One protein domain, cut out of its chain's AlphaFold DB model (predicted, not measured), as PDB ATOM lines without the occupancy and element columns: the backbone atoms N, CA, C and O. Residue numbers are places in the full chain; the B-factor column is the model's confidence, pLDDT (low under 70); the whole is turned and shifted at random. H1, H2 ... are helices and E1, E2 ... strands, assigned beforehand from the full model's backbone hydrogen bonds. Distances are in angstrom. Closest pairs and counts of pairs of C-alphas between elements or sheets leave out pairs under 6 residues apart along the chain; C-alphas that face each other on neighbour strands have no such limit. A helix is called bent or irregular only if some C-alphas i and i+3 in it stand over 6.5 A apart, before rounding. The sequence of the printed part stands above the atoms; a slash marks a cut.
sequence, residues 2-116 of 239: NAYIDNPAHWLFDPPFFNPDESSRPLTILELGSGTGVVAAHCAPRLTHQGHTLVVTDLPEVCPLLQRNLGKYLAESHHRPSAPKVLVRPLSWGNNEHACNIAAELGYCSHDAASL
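AT A GLANCE: This is residues 2 to 116 of the 239 residues of an uncharacterized protein of Phlebia centrifuga (UniProt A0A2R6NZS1). A small sheet of three parallel strands, E2, E3 and E4, makes the core, with helices H2 and H3 over one face and H5 over the other. H4 grazes the sheet on the E4 side, while E1 and H1, early in the printed part, lie farthest from the middle. The 115 printed residues have five named helices and four named strands, in the order E1 H1 E2 H2 E3 H3 H4 E4 H5; the sheet runs E2 E3 E4, and the class is mixed, helices and strands. The whole is compact, with a radius of gyration of the C-alphas of 14.5 A, and rounded, with spans of 41 by 38 by 31 A.

IN THESE COORDINATES: In the sheet, E2 is residues 28 to 31, 10.2 A long, E3 residues 53 to 58, 16.6 A, and E4 residues 85 to 90, 16.5 A. C-alpha 53 is at (146.307, 116.314, 210.083). H2 is residues 38 to 46, 13.5 A; it is irregular, but only just, with C-alphas 42 and 45 6.7 A apart. H3 is residues 63 to 69, 9.8 A, H4 residues 71 to 79, 12.8 A, and H5 residues 96 to 105, 14.2 A, ending at C-alpha 105 (138.858, 124.838, 209.562). E1, residues 11 to 14, 10.2 A, begins at C-alpha 11 (168.137, 112.920, 207.653); H1 is residues 20 to 24, 8.1 A.

HOW THE PARTS SIT: E2 and E3 are parallel at 19 degrees, with N 29 and O 53 at 2.8 A. E3 and E4 are parallel at 21 degrees, with N 54 and O 85 at 2.8 A. H2 is over E3 at a height over the sheet of 9.9 A; its closest C-alpha pair with E3 is Ala 40 and Val 56, 6.7 A. H3, on the same face, has a height of 8.9 A; its closest C-alphas with E4 are Gln 67 and Val 88, 6.4 A. H5 is on the opposite face, at a height of 9.5 A; its closest C-alphas with E4 are His 98 and Pro 90, 6.2 A. H4 only grazes the sheet with residues 71 to 78. H2 and H4 only just touch, with 3 pairs of C-alphas within 8 A, the closest Ala 44 and Tyr 73 at 6.9 A. H1 is not on the sheet, and E1 pairs with no named strand. In H3 and H5 every O i to N i+4 pair is within hydrogen-bond range; H2 and H4 have 3 of 5 each, and H1 has 0 of 1, with 1 of 2 O i to N i+3 pairs.

THE WHOLE: The C-alphas farthest apart, those of His 10 and Asp 112, are 43.4 A apart. The printed part has no cut and no long link. Mean pLDDT of the printed part is 82.2; residues 2 to 9, 19 to 24 and 109 to 116 are under 70.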
ATOM      1  N   ASN A   2     165.114 127.068 191.371       37.09
ATOM      2  CA  ASN A   2     165.174 125.681 191.855       37.09
ATOM      3  C   ASN A   2     164.132 125.352 192.937       37.09
ATOM      4  O   ASN A   2     163.918 126.131 193.862       37.09
ATOM      5  N   ALA A   3     163.474 124.200 192.807       40.22
ATOM      6  CA  ALA A   3     162.707 123.599 193.893       40.22
ATOM      7  C   ALA A   3     163.702 123.115 194.960       40.22
ATOM      8  O   ALA A   3     164.594 122.331 194.653       40.22
ATOM      9  N   TYR A   4     163.587 123.640 196.178       57.94
ATOM     10  CA  TYR A   4     164.564 123.482 197.263       57.94
ATOM     11  C   TYR A   4     164.082 122.462 198.307       57.94
ATOM     12  O   TYR A   4     164.025 122.749 199.496       57.94
ATOM     13  N   ILE A   5     163.693 121.268 197.858       52.97
ATOM     14  CA  ILE A   5     163.630 120.104 198.746       52.97
ATOM     15  C   ILE A   5     164.310 118.944 198.023       52.97
ATOM     16  O   ILE A   5     163.663 118.169 197.319       52.97
ATOM     17  N   ASP A   6     165.619 118.805 198.229       53.50
ATOM     18  CA  ASP A   6     166.227 117.478 198.188       53.50
ATOM     19  C   ASP A   6     165.691 116.758 199.419       53.50
ATOM     20  O   ASP A   6     166.171 116.990 200.522       53.50
ATOM     21  N   ASN A   7     164.610 115.989 199.255       54.91
ATOM     22  CA  ASN A   7     163.961 115.261 200.344       54.91
ATOM     23  C   ASN A   7     164.990 114.294 200.925       54.91
ATOM     24  O   ASN A   7     165.229 113.237 200.326       54.91
ATOM     25  N   PRO A   8     165.623 114.611 202.060       61.31
ATOM     26  CA  PRO A   8     166.737 113.826 202.492       61.31
ATOM     27  C   PRO A   8     166.134 112.726 203.343       61.31
ATOM     28  O   PRO A   8     166.048 112.815 204.563       61.31
ATOM     29  N   ALA A   9     165.703 111.648 202.688       60.59
ATOM     30  CA  ALA A   9     165.329 110.409 203.366       60.59
ATOM     31  C   ALA A   9     166.433 109.925 204.334       60.59
ATOM     32  O   ALA A   9     166.162 109.137 205.232       60.59
ATOM     33  N   HIS A  10     167.655 110.434 204.155       73.56
ATOM     34  CA  HIS A  10     168.831 110.210 204.977       73.56
ATOM     35  C   HIS A  10     168.969 111.154 206.186       73.56
ATOM     36  O   HIS A  10     169.938 111.015 206.922       73.56
ATOM     37  N   TRP A  11     168.085 112.128 206.418       80.50
ATOM     38  CA  TRP A  11     168.137 112.920 207.653       80.50
ATOM     39  C   TRP A  11     167.444 112.183 208.788       80.50
ATOM     40  O   TRP A  11     166.359 111.622 208.621       80.50
ATOM     41  N   LEU A  12     168.085 112.213 209.945       84.75
ATOM     42  CA  LEU A  12     167.544 111.759 211.211       84.75
ATOM     43  C   LEU A  12     167.367 112.976 212.114       84.75
ATOM     44  O   LEU A  12     168.175 113.903 212.054       84.75
ATOM     45  N   PHE A  13     166.326 112.941 212.939       86.25
ATOM     46  CA  PHE A  13     166.001 113.983 213.907       86.25
ATOM     47  C   PHE A  13     165.956 113.372 215.306       86.25
ATOM     48  O   PHE A  13     165.421 112.271 215.462       86.25
ATOM     49  N   ASP A  14     166.529 114.071 216.282       84.38
ATOM     50  CA  ASP A  14     166.530 113.678 217.691       84.38
ATOM     51  C   ASP A  14     166.094 114.864 218.572       84.38
ATOM     52  O   ASP A  14     166.715 115.926 218.481       84.38
ATOM     53  N   PRO A  15     165.032 114.723 219.383       85.25
ATOM     54  CA  PRO A  15     164.150 113.561 219.441       85.25
ATOM     55  C   PRO A  15     163.350 113.396 218.136       85.25
ATOM     56  O   PRO A  15     163.168 114.356 217.379       85.25
ATOM     57  N   PRO A  16     162.855 112.183 217.831       84.19
ATOM     58  CA  PRO A  16     161.987 111.991 216.681       84.19
ATOM     59  C   PRO A  16     160.692 112.802 216.847       84.19
ATOM     60  O   PRO A  16     160.123 112.893 217.936       84.19
ATOM     61  N   PHE A  17     160.177 113.340 215.736       82.06
ATOM     62  CA  PHE A  17     158.908 114.082 215.726       82.06
ATOM     63  C   PHE A  17     157.709 113.243 216.189       82.06
ATOM     64  O   PHE A  17     156.728 113.797 216.682       82.06
ATOM     65  N   PHE A  18     157.792 111.917 216.049       77.25
ATOM     66  CA  PHE A  18     156.724 110.982 216.388       77.25
ATOM     67  C   PHE A  18     157.265 109.852 217.248       77.25
ATOM     68  O   PHE A  18     158.233 109.191 216.860       77.25
ATOM     69  N   ASN A  19     156.594 109.584 218.365       69.38
ATOM     70  CA  ASN A  19     156.789 108.339 219.092       69.38
ATOM     71  C   ASN A  19     155.865 107.252 218.519       69.38
ATOM     72  O   ASN A  19     154.682 107.525 218.298       69.38
ATOM     73  N   PRO A  20     156.350 106.014 218.317       60.62
ATOM     74  CA  PRO A  20     155.511 104.898 217.876       60.62
ATOM     75  C   PRO A  20     154.290 104.677 218.780       60.62
ATOM     76  O   PRO A  20     153.220 104.341 218.291       60.62
ATOM     77  N   ASP A  21     154.414 104.941 220.082       59.75
ATOM     78  CA  ASP A  21     153.316 104.774 221.042       59.75
ATOM     79  C   ASP A  21     152.240 105.880 220.936       59.75
ATOM     80  O   ASP A  21     151.070 105.659 221.264       59.75
ATOM     81  N   GLU A  22     152.596 107.062 220.413       62.47
ATOM     82  CA  GLU A  22     151.651 108.160 220.133       62.47
ATOM     83  C   GLU A  22     150.812 107.902 218.871       62.47
ATOM     84  O   GLU A  22     149.810 108.585 218.647       62.47
ATOM     85  N   SER A  23     151.178 106.899 218.064       59.28
ATOM     86  CA  SER A  23     150.556 106.597 216.770       59.28
ATOM     87  C   SER A  23     149.167 105.950 216.877       59.28
ATOM     88  O   SER A  23     148.458 105.804 215.880       59.28
ATOM     89  N   SER A  24     148.745 105.596 218.096       66.44
ATOM     90  CA  SER A  24     147.425 105.023 218.378       66.44
ATOM     91  C   SER A  24     146.273 106.025 218.239       66.44
ATOM     92  O   SER A  24     145.124 105.609 218.071       66.44
ATOM     93  N   ARG A  25     146.556 107.335 218.280       77.81
ATOM     94  CA  ARG A  25     145.549 108.400 218.165       77.81
ATOM     95  C   ARG A  25     145.821 109.328 216.974       77.81
ATOM     96  O   ARG A  25     146.980 109.642 216.700       77.81
ATOM     97  N   PRO A  26     144.771 109.833 216.301       86.56
ATOM     98  CA  PRO A  26     144.912 110.912 215.331       86.56
ATOM     99  C   PRO A  26     145.604 112.130 215.958       86.56
ATOM    100  O   PRO A  26     145.260 112.551 217.064       86.56
ATOM    101  N   LEU A  27     146.579 112.692 215.245       86.94
ATOM    102  CA  LEU A  27     147.335 113.875 215.667       86.94
ATOM    103  C   LEU A  27     146.973 115.052 214.767       86.94
ATOM    104  O   LEU A  27     146.875 114.875 213.554       86.94
ATOM    105  N   THR A  28     146.859 116.242 215.350       89.94
ATOM    106  CA  THR A  28     146.820 117.509 214.614       89.94
ATOM    107  C   THR A  28     148.135 118.232 214.865       89.94
ATOM    108  O   THR A  28     148.432 118.601 215.998       89.94
ATOM    109  N   ILE A  29     148.932 118.393 213.816       91.56
ATOM    110  CA  ILE A  29     150.272 118.977 213.857       91.56
ATOM    111  C   ILE A  29     150.223 120.313 213.127       91.56
ATOM    112  O   ILE A  29     149.704 120.383 212.014       91.56
ATOM    113  N   LEU A  30     150.768 121.356 213.747       93.44
ATOM    114  CA  LEU A  30     150.884 122.694 213.176       93.44
ATOM    115  C   LEU A  30     152.367 123.063 213.077       93.44
ATOM    116  O   LEU A  30     153.045 123.149 214.098       93.44
ATOM    117  N   GLU A  31     152.863 123.279 211.862       94.25
ATOM    118  CA  GLU A  31     154.210 123.794 211.600       94.25
ATOM    119  C   GLU A  31     154.133 125.308 211.374       94.25
ATOM    120  O   GLU A  31     153.431 125.779 210.472       94.25
ATOM    121  N   LEU A  32     154.827 126.074 212.220       92.06
ATOM    122  CA  LEU A  32     154.884 127.537 212.174       92.06
ATOM    123  C   LEU A  32     156.139 127.986 211.420       92.06
ATOM    124  O   LEU A  32     157.234 127.575 211.790       92.06
ATOM    125  N   GLY A  33     155.991 128.852 210.413       91.25
ATOM    126  CA  GLY A  33     157.135 129.387 209.657       91.25
ATOM    127  C   GLY A  33     157.896 128.294 208.903       91.25
ATOM    128  O   GLY A  33     159.093 128.102 209.095       91.25
ATOM    129  N   SER A  34     157.174 127.537 208.081       92.88
ATOM    130  CA  SER A  34     157.658 126.296 207.464       92.88
ATOM    131  C   SER A  34     158.724 126.526 206.382       92.88
ATOM    132  O   SER A  34     159.418 125.592 205.969       92.88
ATOM    133  N   GLY A  35     158.835 127.751 205.863       91.44
ATOM    134  CA  GLY A  35     159.759 128.159 204.815       91.44
ATOM    135  C   GLY A  35     159.601 127.314 203.556       91.44
ATOM    136  O   GLY A  35     158.649 127.448 202.788       91.44
ATOM    137  N   THR A  36     160.558 126.417 203.321       90.00
ATOM    138  CA  THR A  36     160.520 125.493 202.182       90.00
ATOM    139  C   THR A  36     159.625 124.277 202.420       90.00
ATOM    140  O   THR A  36     159.237 123.644 201.439       90.00
ATOM    141  N   GLY A  37     159.270 123.960 203.670       91.25
ATOM    142  CA  GLY A  37     158.468 122.796 204.057       91.25
ATOM    143  C   GLY A  37     159.286 121.513 204.230       91.25
ATOM    144  O   GLY A  37     158.753 120.419 204.052       91.25
ATOM    145  N   VAL A  38     160.587 121.617 204.525       87.69
ATOM    146  CA  VAL A  38     161.475 120.451 204.706       87.69
ATOM    147  C   VAL A  38     161.027 119.570 205.877       87.69
ATOM    148  O   VAL A  38     161.015 118.344 205.735       87.69
ATOM    149  N   VAL A  39     160.612 120.165 207.000       88.19
ATOM    150  CA  VAL A  39     160.132 119.408 208.167       88.19
ATOM    151  C   VAL A  39     158.804 118.726 207.841       88.19
ATOM    152  O   VAL A  39     158.712 117.506 207.991       88.19
ATOM    153  N   ALA A  40     157.825 119.444 207.275       91.44
ATOM    154  CA  ALA A  40     156.591 118.850 206.754       91.44
ATOM    155  C   ALA A  40     156.849 117.682 205.794       91.44
ATOM    156  O   ALA A  40     156.245 116.615 205.928       91.44
ATOM    157  N   ALA A  41     157.761 117.857 204.834       89.94
ATOM    158  CA  ALA A  41     158.078 116.842 203.835       89.94
ATOM    159  C   ALA A  41     158.720 115.589 204.444       89.94
ATOM    160  O   ALA A  41     158.525 114.488 203.919       89.94
ATOM    161  N   HIS A  42     159.470 115.748 205.537       86.06
ATOM    162  CA  HIS A  42     160.011 114.647 206.321       86.06
ATOM    163  C   HIS A  42     158.931 113.963 207.174       86.06
ATOM    164  O   HIS A  42     158.917 112.737 207.308       86.06
ATOM    165  N   CYS A  43     158.012 114.745 207.733       86.88
ATOM    166  CA  CYS A  43     156.971 114.279 208.637       86.88
ATOM    167  C   CYS A  43     155.850 113.510 207.928       86.88
ATOM    168  O   CYS A  43     155.499 112.406 208.342       86.88
ATOM    169  N   ALA A  44     155.326 114.059 206.828       88.88
ATOM    170  CA  ALA A  44     154.171 113.531 206.102       88.88
ATOM    171  C   ALA A  44     154.223 112.014 205.799       88.88
ATOM    172  O   ALA A  44     153.255 111.327 206.125       88.88
ATOM    173  N   PRO A  45     155.315 111.433 205.253       85.94
ATOM    174  CA  PRO A  45     155.347 110.001 204.935       85.94
ATOM    175  C   PRO A  45     155.399 109.081 206.167       85.94
ATOM    176  O   PRO A  45     155.202 107.876 206.025       85.94
ATOM    177  N   ARG A  46     155.688 109.618 207.360       84.62
ATOM    178  CA  ARG A  46     155.781 108.862 208.622       84.62
ATOM    179  C   ARG A  46     154.455 108.819 209.387       84.62
ATOM    180  O   ARG A  46     154.294 107.986 210.271       84.62
ATOM    181  N   LEU A  47     153.498 109.665 209.017       85.25
ATOM    182  CA  LEU A  47     152.153 109.714 209.588       85.25
ATOM    183  C   LEU A  47     151.244 108.692 208.890       85.25
ATOM    184  O   LEU A  47     150.403 109.048 208.074       85.25
ATOM    185  N   THR A  48     151.457 107.405 209.159       74.56
ATOM    186  CA  THR A  48     150.867 106.294 208.385       74.56
ATOM    187  C   THR A  48     149.524 105.772 208.907       74.56
ATOM    188  O   THR A  48     148.952 104.857 208.303       74.56
ATOM    189  N   HIS A  49     149.000 106.328 210.004       72.38
ATOM    190  CA  HIS A  49     147.692 105.956 210.549       72.38
ATOM    191  C   HIS A  49     146.581 106.898 210.070       72.38
ATOM    192  O   HIS A  49     146.810 108.046 209.687       72.38
ATOM    193  N   GLN A  50     145.345 106.394 210.070       70.06
ATOM    194  CA  GLN A  50     144.193 107.173 209.623       70.06
ATOM    195  C   GLN A  50     143.933 108.354 210.567       70.06
ATOM    196  O   GLN A  50     143.928 108.202 211.787       70.06
ATOM    197  N   GLY A  51     143.663 109.522 209.983       83.06
ATOM    198  CA  GLY A  51     143.136 110.686 210.700       83.06
ATOM    199  C   GLY A  51     144.158 111.738 211.134       83.06
ATOM    200  O   GLY A  51     143.745 112.761 211.678       83.06
ATOM    201  N   HIS A  52     145.461 111.556 210.894       89.44
ATOM    202  CA  HIS A  52     146.429 112.625 211.158       89.44
ATOM    203  C   HIS A  52     146.179 113.843 210.257       89.44
ATOM    204  O   HIS A  52     145.885 113.700 209.070       89.44
ATOM    205  N   THR A  53     146.347 115.042 210.809       92.06
ATOM    206  CA  THR A  53     146.307 116.314 210.083       92.06
ATOM    207  C   THR A  53     147.627 117.049 210.286       92.06
ATOM    208  O   THR A  53     148.072 117.215 211.416       92.06
ATOM    209  N   LEU A  54     148.247 117.496 209.195       93.94
ATOM    210  CA  LEU A  54     149.461 118.307 209.187       93.94
ATOM    211  C   LEU A  54     149.150 119.652 208.524       93.94
ATOM    212  O   LEU A  54     148.938 119.717 207.313       93.94
ATOM    213  N   VAL A  55     149.113 120.716 209.319       96.62
ATOM    214  CA  VAL A  55     148.920 122.094 208.866       96.62
ATOM    215  C   VAL A  55     150.284 122.766 208.775       96.62
ATOM    216  O   VAL A  55     150.968 122.945 209.777       96.62
ATOM    217  N   VAL A  56     150.674 123.129 207.563       97.31
ATOM    218  CA  VAL A  56     151.961 123.732 207.225       97.31
ATOM    219  C   VAL A  56     151.720 125.206 206.942       97.31
ATOM    220  O   VAL A  56     150.945 125.541 206.038       97.31
ATOM    221  N   THR A  57     152.336 126.085 207.730       97.69
ATOM    222  CA  THR A  57     152.042 127.519 207.679       97.69
ATOM    223  C   THR A  57     153.257 128.385 207.416       97.69
ATOM    224  O   THR A  57     154.368 128.054 207.829       97.69
ATOM    225  N   ASP A  58     153.030 129.494 206.714       97.12
ATOM    226  CA  ASP A  58     154.016 130.550 206.475       97.12
ATOM    227  C   ASP A  58     153.313 131.845 206.021       97.12
ATOM    228  O   ASP A  58     152.081 131.919 206.010       97.12
ATOM    229  N   LEU A  59     154.070 132.865 205.628       96.00
ATOM    230  CA  LEU A  59     153.552 134.075 205.006       96.00
ATOM    231  C   LEU A  59     152.758 133.754 203.722       96.00
ATOM    232  O   LEU A  59     153.101 132.807 203.000       96.00
ATOM    233  N   PRO A  60     151.711 134.539 203.396       97.38
ATOM    234  CA  PRO A  60     150.889 134.318 202.204       97.38
ATOM    235  C   PRO A  60     151.691 134.154 200.904       97.38
ATOM    236  O   PRO A  60     151.382 133.285 200.090       97.38
ATOM    237  N   GLU A  61     152.747 134.942 200.722       96.50
ATOM    238  CA  GLU A  61     153.635 134.911 199.560       96.50
ATOM    239  C   GLU A  61     154.535 133.664 199.493       96.50
ATOM    240  O   GLU A  61     155.013 133.306 198.415       96.50
ATOM    241  N   VAL A  62     154.727 132.963 200.615       95.88
ATOM    242  CA  VAL A  62     155.508 131.719 200.707       95.88
ATOM    243  C   VAL A  62     154.622 130.486 200.482       95.88
ATOM    244  O   VAL A  62     155.094 129.462 199.982       95.88
ATOM    245  N   CYS A  63     153.312 130.569 200.743       97.19
ATOM    246  CA  CYS A  63     152.381 129.452 200.540       97.19
ATOM    247  C   CYS A  63     152.430 128.809 199.133       97.19
ATOM    248  O   CYS A  63     152.402 127.578 199.066       97.19
ATOM    249  N   PRO A  64     152.551 129.548 198.007       97.06
ATOM    250  CA  PRO A  64     152.702 128.932 196.686       97.06
ATOM    251  C   PRO A  64     153.942 128.028 196.566       97.06
ATOM    252  O   PRO A  64     153.894 126.984 195.911       97.06
ATOM    253  N   LEU A  65     155.051 128.394 197.222       94.50
ATOM    254  CA  LEU A  65     156.257 127.562 197.275       94.50
ATOM    255  C   LEU A  65     155.995 126.277 198.068       94.50
ATOM    256  O   LEU A  65     156.330 125.194 197.583       94.50
ATOM    257  N   LEU A  66     155.368 126.389 199.242       95.25
ATOM    258  CA  LEU A  66     154.992 125.239 200.068       95.25
ATOM    259  C   LEU A  66     154.071 124.276 199.315       95.25
ATOM    260  O   LEU A  66     154.324 123.075 199.295       95.25
ATOM    261  N   GLN A  67     153.045 124.796 198.634       95.69
ATOM    262  CA  GLN A  67     152.130 123.994 197.816       95.69
ATOM    263  C   GLN A  67     152.872 123.236 196.712       95.69
ATOM    264  O   GLN A  67     152.634 122.045 196.514       95.69
ATOM    265  N   ARG A  68     153.805 123.900 196.019       93.88
ATOM    266  CA  ARG A  68     154.635 123.260 194.991       93.88
ATOM    267  C   ARG A  68     155.505 122.151 195.584       93.88
ATOM    268  O   ARG A  68     155.560 121.056 195.030       93.88
ATOM    269  N   ASN A  69     156.176 122.429 196.696       92.69
ATOM    270  CA  ASN A  69     157.121 121.505 197.315       92.69
ATOM    271  C   ASN A  69     156.428 120.290 197.961       92.69
ATOM    272  O   ASN A  69     156.952 119.177 197.916       92.69
ATOM    273  N   LEU A  70     155.230 120.484 198.519       92.81
ATOM    274  CA  LEU A  70     154.436 119.444 199.178       92.81
ATOM    275  C   LEU A  70     153.374 118.818 198.264       92.81
ATOM    276  O   LEU A  70     152.598 117.981 198.723       92.81
ATOM    277  N   GLY A  71     153.350 119.175 196.976       92.25
ATOM    278  CA  GLY A  71     152.290 118.808 196.032       92.25
ATOM    279  C   GLY A  71     151.967 117.313 195.986       92.25
ATOM    280  O   GLY A  71     150.797 116.943 195.933       92.25
ATOM    281  N   LYS A  72     152.980 116.442 196.092       90.38
ATOM    282  CA  LYS A  72     152.767 114.985 196.146       90.38
ATOM    283  C   LYS A  72     151.984 114.550 197.392       90.38
ATOM    284  O   LYS A  72     151.071 113.745 197.276       90.38
ATOM    285  N   TYR A  73     152.280 115.129 198.557       90.75
ATOM    286  CA  TYR A  73     151.607 114.793 199.811       90.75
ATOM    287  C   TYR A  73     150.194 115.375 199.852       90.75
ATOM    288  O   TYR A  73     149.274 114.697 200.289       90.75
ATOM    289  N   LEU A  74     150.008 116.586 199.312       89.88
ATOM    290  CA  LEU A  74     148.686 117.190 199.121       89.88
ATOM    291  C   LEU A  74     147.797 116.314 198.227       89.88
ATOM    292  O   LEU A  74     146.636 116.074 198.548       89.88
ATOM    293  N   ALA A  75     148.343 115.792 197.123       87.88
ATOM    294  CA  ALA A  75     147.616 114.880 196.244       87.88
ATOM    295  C   ALA A  75     147.309 113.538 196.931       87.88
ATOM    296  O   ALA A  75     146.192 113.028 196.820       87.88
ATOM    297  N   GLU A  76     148.270 112.973 197.668       86.56
ATOM    298  CA  GLU A  76     148.102 111.721 198.415       86.56
ATOM    299  C   GLU A  76     147.025 111.822 199.501       86.56
ATOM    300  O   GLU A  76     146.251 110.875 199.646       86.56
ATOM    301  N   SER A  77     146.902 112.965 200.190       81.69
ATOM    302  CA  SER A  77     145.858 113.211 201.201       81.69
ATOM    303  C   SER A  77     144.434 112.976 200.686       81.69
ATOM    304  O   SER A  77     143.543 112.667 201.473       81.69
ATOM    305  N   HIS A  78     144.199 113.111 199.376       76.69
ATOM    306  CA  HIS A  78     142.890 112.877 198.763       76.69
ATOM    307  C   HIS A  78     142.671 111.431 198.302       76.69
ATOM    308  O   HIS A  78     141.529 110.986 198.220       76.69
ATOM    309  N   HIS A  79     143.743 110.701 197.985       80.06
ATOM    310  CA  HIS A  79     143.660 109.398 197.314       80.06
ATOM    311  C   HIS A  79     143.984 108.218 198.233       80.06
ATOM    312  O   HIS A  79     143.551 107.097 197.971       80.06
ATOM    313  N   ARG A  80     144.753 108.445 199.305       82.31
ATOM    314  CA  ARG A  80     145.223 107.402 200.215       82.31
ATOM    315  C   ARG A  80     144.615 107.611 201.607       82.31
ATOM    316  O   ARG A  80     145.089 108.472 202.338       82.31
ATOM    317  N   PRO A  81     143.647 106.777 202.037       78.56
ATOM    318  CA  PRO A  81     143.013 106.911 203.355       78.56
ATOM    319  C   PRO A  81     143.975 106.814 204.550       78.56
ATOM    320  O   PRO A  81     143.658 107.285 205.636       78.56
ATOM    321  N   SER A  82     145.135 106.173 204.367       82.81
ATOM    322  CA  SER A  82     146.194 106.052 205.380       82.81
ATOM    323  C   SER A  82     147.230 107.178 205.354       82.81
ATOM    324  O   SER A  82     148.138 107.163 206.177       82.81
ATOM    325  N   ALA A  83     147.144 108.115 204.406       86.50
ATOM    326  CA  ALA A  83     147.997 109.298 204.390       86.50
ATOM    327  C   ALA A  83     147.423 110.377 205.323       86.50
ATOM    328  O   ALA A  83     146.201 110.447 205.497       86.50
ATOM    329  N   PRO A  84     148.268 111.252 205.897       90.62
ATOM    330  CA  PRO A  84     147.769 112.382 206.665       90.62
ATOM    331  C   PRO A  84     147.045 113.369 205.743       90.62
ATOM    332  O   PRO A  84     147.398 113.525 204.571       90.62
ATOM    333  N   LYS A  85     146.077 114.106 206.290       92.75
ATOM    334  CA  LYS A  85     145.521 115.306 205.659       92.75
ATOM    335  C   LYS A  85     146.560 116.423 205.753       92.75
ATOM    336  O   LYS A  85     146.798 116.939 206.841       92.75
ATOM    337  N   VAL A  86     147.179 116.798 204.638       93.75
ATOM    338  CA  VAL A  86     148.150 117.900 204.588       93.75
ATOM    339  C   VAL A  86     147.448 119.172 204.124       93.75
ATOM    340  O   VAL A  86     146.735 119.165 203.122       93.75
ATOM    341  N   LEU A  87     147.639 120.269 204.852       96.12
ATOM    342  CA  LEU A  87     147.059 121.576 204.553       96.12
ATOM    343  C   LEU A  87     148.161 122.625 204.516       96.12
ATOM    344  O   LEU A  87     148.951 122.708 205.445       96.12
ATOM    345  N   VAL A  88     148.190 123.449 203.470       97.56
ATOM    346  CA  VAL A  88     149.039 124.650 203.426       97.56
ATOM    347  C   VAL A  88     148.165 125.865 203.693       97.56
ATOM    348  O   VAL A  88     147.193 126.077 202.960       97.56
ATOM    349  N   ARG A  89     148.476 126.647 204.730       97.75
ATOM    350  CA  ARG A  89     147.684 127.823 205.127       97.75
ATOM    351  C   ARG A  89     148.557 129.040 205.430       97.75
ATOM    352  O   ARG A  89     149.642 128.867 205.980       97.75
ATOM    353  N   PRO A  90     148.100 130.260 205.102       97.50
ATOM    354  CA  PRO A  90     148.799 131.469 205.510       97.50
ATOM    355  C   PRO A  90     148.717 131.653 207.030       97.50
ATOM    356  O   PRO A  90     147.657 131.451 207.618       97.50
ATOM    357  N   LEU A  91     149.827 132.060 207.649       95.75
ATOM    358  CA  LEU A  91     149.908 132.466 209.052       95.75
ATOM    359  C   LEU A  91     151.071 133.442 209.281       95.75
ATOM    360  O   LEU A  91     152.115 133.098 209.831       95.75
ATOM    361  N   SER A  92     150.878 134.697 208.875       91.44
ATOM    362  CA  SER A  92     151.717 135.800 209.359       91.44
ATOM    363  C   SER A  92     151.653 135.897 210.885       91.44
ATOM    364  O   SER A  92     150.566 135.866 211.466       91.44
ATOM    365  N   TRP A  93     152.807 136.037 211.536       85.38
ATOM    366  CA  TRP A  93     152.877 136.155 212.993       85.38
ATOM    367  C   TRP A  93     152.064 137.357 213.486       85.38
ATOM    368  O   TRP A  93     152.097 138.432 212.891       85.38
ATOM    369  N   GLY A  94     151.283 137.152 214.550       77.12
ATOM    370  CA  GLY A  94     150.390 138.172 215.112       77.12
ATOM    371  C   GLY A  94     149.132 138.479 214.285       77.12
ATOM    372  O   GLY A  94     148.339 139.329 214.701       77.12
ATOM    373  N   ASN A  95     148.917 137.808 213.144       83.62
ATOM    374  CA  ASN A  95     147.711 137.978 212.336       83.62
ATOM    375  C   ASN A  95     146.572 137.101 212.873       83.62
ATOM    376  O   ASN A  95     146.575 135.876 212.726       83.62
ATOM    377  N   ASN A  96     145.585 137.758 213.476       83.00
ATOM    378  CA  ASN A  96     144.451 137.074 214.067       83.00
ATOM    379  C   ASN A  96     143.555 136.370 213.041       83.00
ATOM    380  O   ASN A  96     143.136 135.238 213.264       83.00
ATOM    381  N   GLU A  97     143.267 137.029 211.923       87.81
ATOM    382  CA  GLU A  97     142.365 136.500 210.903       87.81
ATOM    383  C   GLU A  97     142.882 135.160 210.363       87.81
ATOM    384  O   GLU A  97     142.138 134.183 210.288       87.81
ATOM    385  N   HIS A  98     144.184 135.078 210.077       92.38
ATOM    386  CA  HIS A  98     144.833 133.835 209.670       92.38
ATOM    387  C   HIS A  98     144.671 132.722 210.716       92.38
ATOM    388  O   HIS A  98     144.289 131.602 210.373       92.38
ATOM    389  N   ALA A  99     144.920 133.028 211.992       89.38
ATOM    390  CA  ALA A  99     144.794 132.063 213.081       89.38
ATOM    391  C   ALA A  99     143.342 131.583 213.258       89.38
ATOM    392  O   ALA A  99     143.101 130.379 213.351       89.38
ATOM    393  N   CYS A 100     142.375 132.504 213.238       85.38
ATOM    394  CA  CYS A 100     140.946 132.206 213.317       85.38
ATOM    395  C   CYS A 100     140.480 131.325 212.152       85.38
ATOM    396  O   CYS A 100     139.750 130.363 212.372       85.38
ATOM    397  N   ASN A 101     140.944 131.595 210.929       91.81
ATOM    398  CA  ASN A 101     140.606 130.786 209.758       91.81
ATOM    399  C   ASN A 101     141.117 129.342 209.889       91.81
ATOM    400  O   ASN A 101     140.382 128.401 209.593       91.81
ATOM    401  N   ILE A 102     142.349 129.153 210.377       92.81
ATOM    402  CA  ILE A 102     142.907 127.815 210.636       92.81
ATOM    403  C   ILE A 102     142.126 127.116 211.754       92.81
ATOM    404  O   ILE A 102     141.759 125.951 211.613       92.81
ATOM    405  N   ALA A 103     141.845 127.819 212.852       88.06
ATOM    406  CA  ALA A 103     141.089 127.281 213.978       88.06
ATOM    407  C   ALA A 103     139.689 126.813 213.544       88.06
ATOM    408  O   ALA A 103     139.312 125.676 213.829       88.06
ATOM    409  N   ALA A 104     138.971 127.641 212.782       87.75
ATOM    410  CA  ALA A 104     137.651 127.322 212.248       87.75
ATOM    411  C   ALA A 104     137.684 126.107 211.310       87.75
ATOM    412  O   ALA A 104     136.832 125.225 211.413       87.75
ATOM    413  N   GLU A 105     138.691 126.005 210.435       91.62
ATOM    414  CA  GLU A 105     138.858 124.838 209.562       91.62
ATOM    415  C   GLU A 105     139.125 123.541 210.345       91.62
ATOM    416  O   GLU A 105     138.705 122.458 209.927       91.62
ATOM    417  N   LEU A 106     139.796 123.644 211.493       88.62
ATOM    418  CA  LEU A 106     140.035 122.526 212.406       88.62
ATOM    419  C   LEU A 106     138.843 122.239 213.341       88.62
ATOM    420  O   LEU A 106     138.912 121.305 214.140       88.62
ATOM    421  N   GLY A 107     137.743 122.991 213.229       86.62
ATOM    422  CA  GLY A 107     136.530 122.807 214.031       86.62
ATOM    423  C   GLY A 107     136.579 123.460 215.415       86.62
ATOM    424  O   GLY A 107     135.763 123.124 216.272       86.62
ATOM    425  N   TYR A 108     137.515 124.380 215.651       79.88
ATOM    426  CA  TYR A 108     137.565 125.182 216.869       79.88
ATOM    427  C   TYR A 108     136.762 126.475 216.689       79.88
ATOM    428  O   TYR A 108     136.941 127.202 215.712       79.88
ATOM    429  N   CYS A 109     135.890 126.787 217.648       61.25
ATOM    430  CA  CYS A 109     135.228 128.089 217.716       61.25
ATOM    431  C   CYS A 109     136.220 129.127 218.255       61.25
ATOM    432  O   CYS A 109     136.729 128.963 219.364       61.25
ATOM    433  N   SER A 110     136.494 130.190 217.499       57.09
ATOM    434  CA  SER A 110     137.279 131.322 217.989       57.09
ATOM    435  C   SER A 110     136.377 132.303 218.744       57.09
ATOM    436  O   SER A 110     135.389 132.805 218.212       57.09
ATOM    437  N   HIS A 111     136.729 132.587 219.995       52.25
ATOM    438  CA  HIS A 111     136.308 133.803 220.683       52.25
ATOM    439  C   HIS A 111     137.527 134.726 220.704       52.25
ATOM    440  O   HIS A 111     138.578 134.299 221.169       52.25
ATOM    441  N   ASP A 112     137.390 135.908 220.096       44.78
ATOM    442  CA  ASP A 112     138.308 137.056 220.103       44.78
ATOM    443  C   ASP A 112     139.779 136.743 220.414       44.78
ATOM    444  O   ASP A 112     140.257 137.005 221.513       44.78
ATOM    445  N   ALA A 113     140.526 136.238 219.431       51.31
ATOM    446  CA  ALA A 113     141.980 136.323 219.519       51.31
ATOM    447  C   ALA A 113     142.394 137.742 219.065       51.31
ATOM    448  O   ALA A 113     141.939 138.265 218.048       51.31
ATOM    449  N   ALA A 114     143.199 138.432 219.852       48.44
ATOM    450  CA  ALA A 114     143.699 139.763 219.557       48.44
ATOM    451  C   ALA A 114     145.143 139.681 219.043       48.44
ATOM    452  O   ALA A 114     145.858 138.694 219.205       48.44
ATOM    453  N   SER A 115     145.575 140.739 218.358       48.59
ATOM    454  CA  SER A 115     146.947 140.876 217.866       48.59
ATOM    455  C   SER A 115     147.907 141.122 219.037       48.59
ATOM    456  O   SER A 115     147.705 142.048 219.825       48.59
ATOM    457  N   LEU A 116     148.947 140.294 219.161       52.78
ATOM    458  CA  LEU A 116     149.887 140.312 220.283       52.78
ATOM    459  C   LEU A 116     151.234 140.924 219.878       52.78
ATOM    460  O   LEU A 116     151.886 140.457 218.951       52.78
TER     461      LEU A 116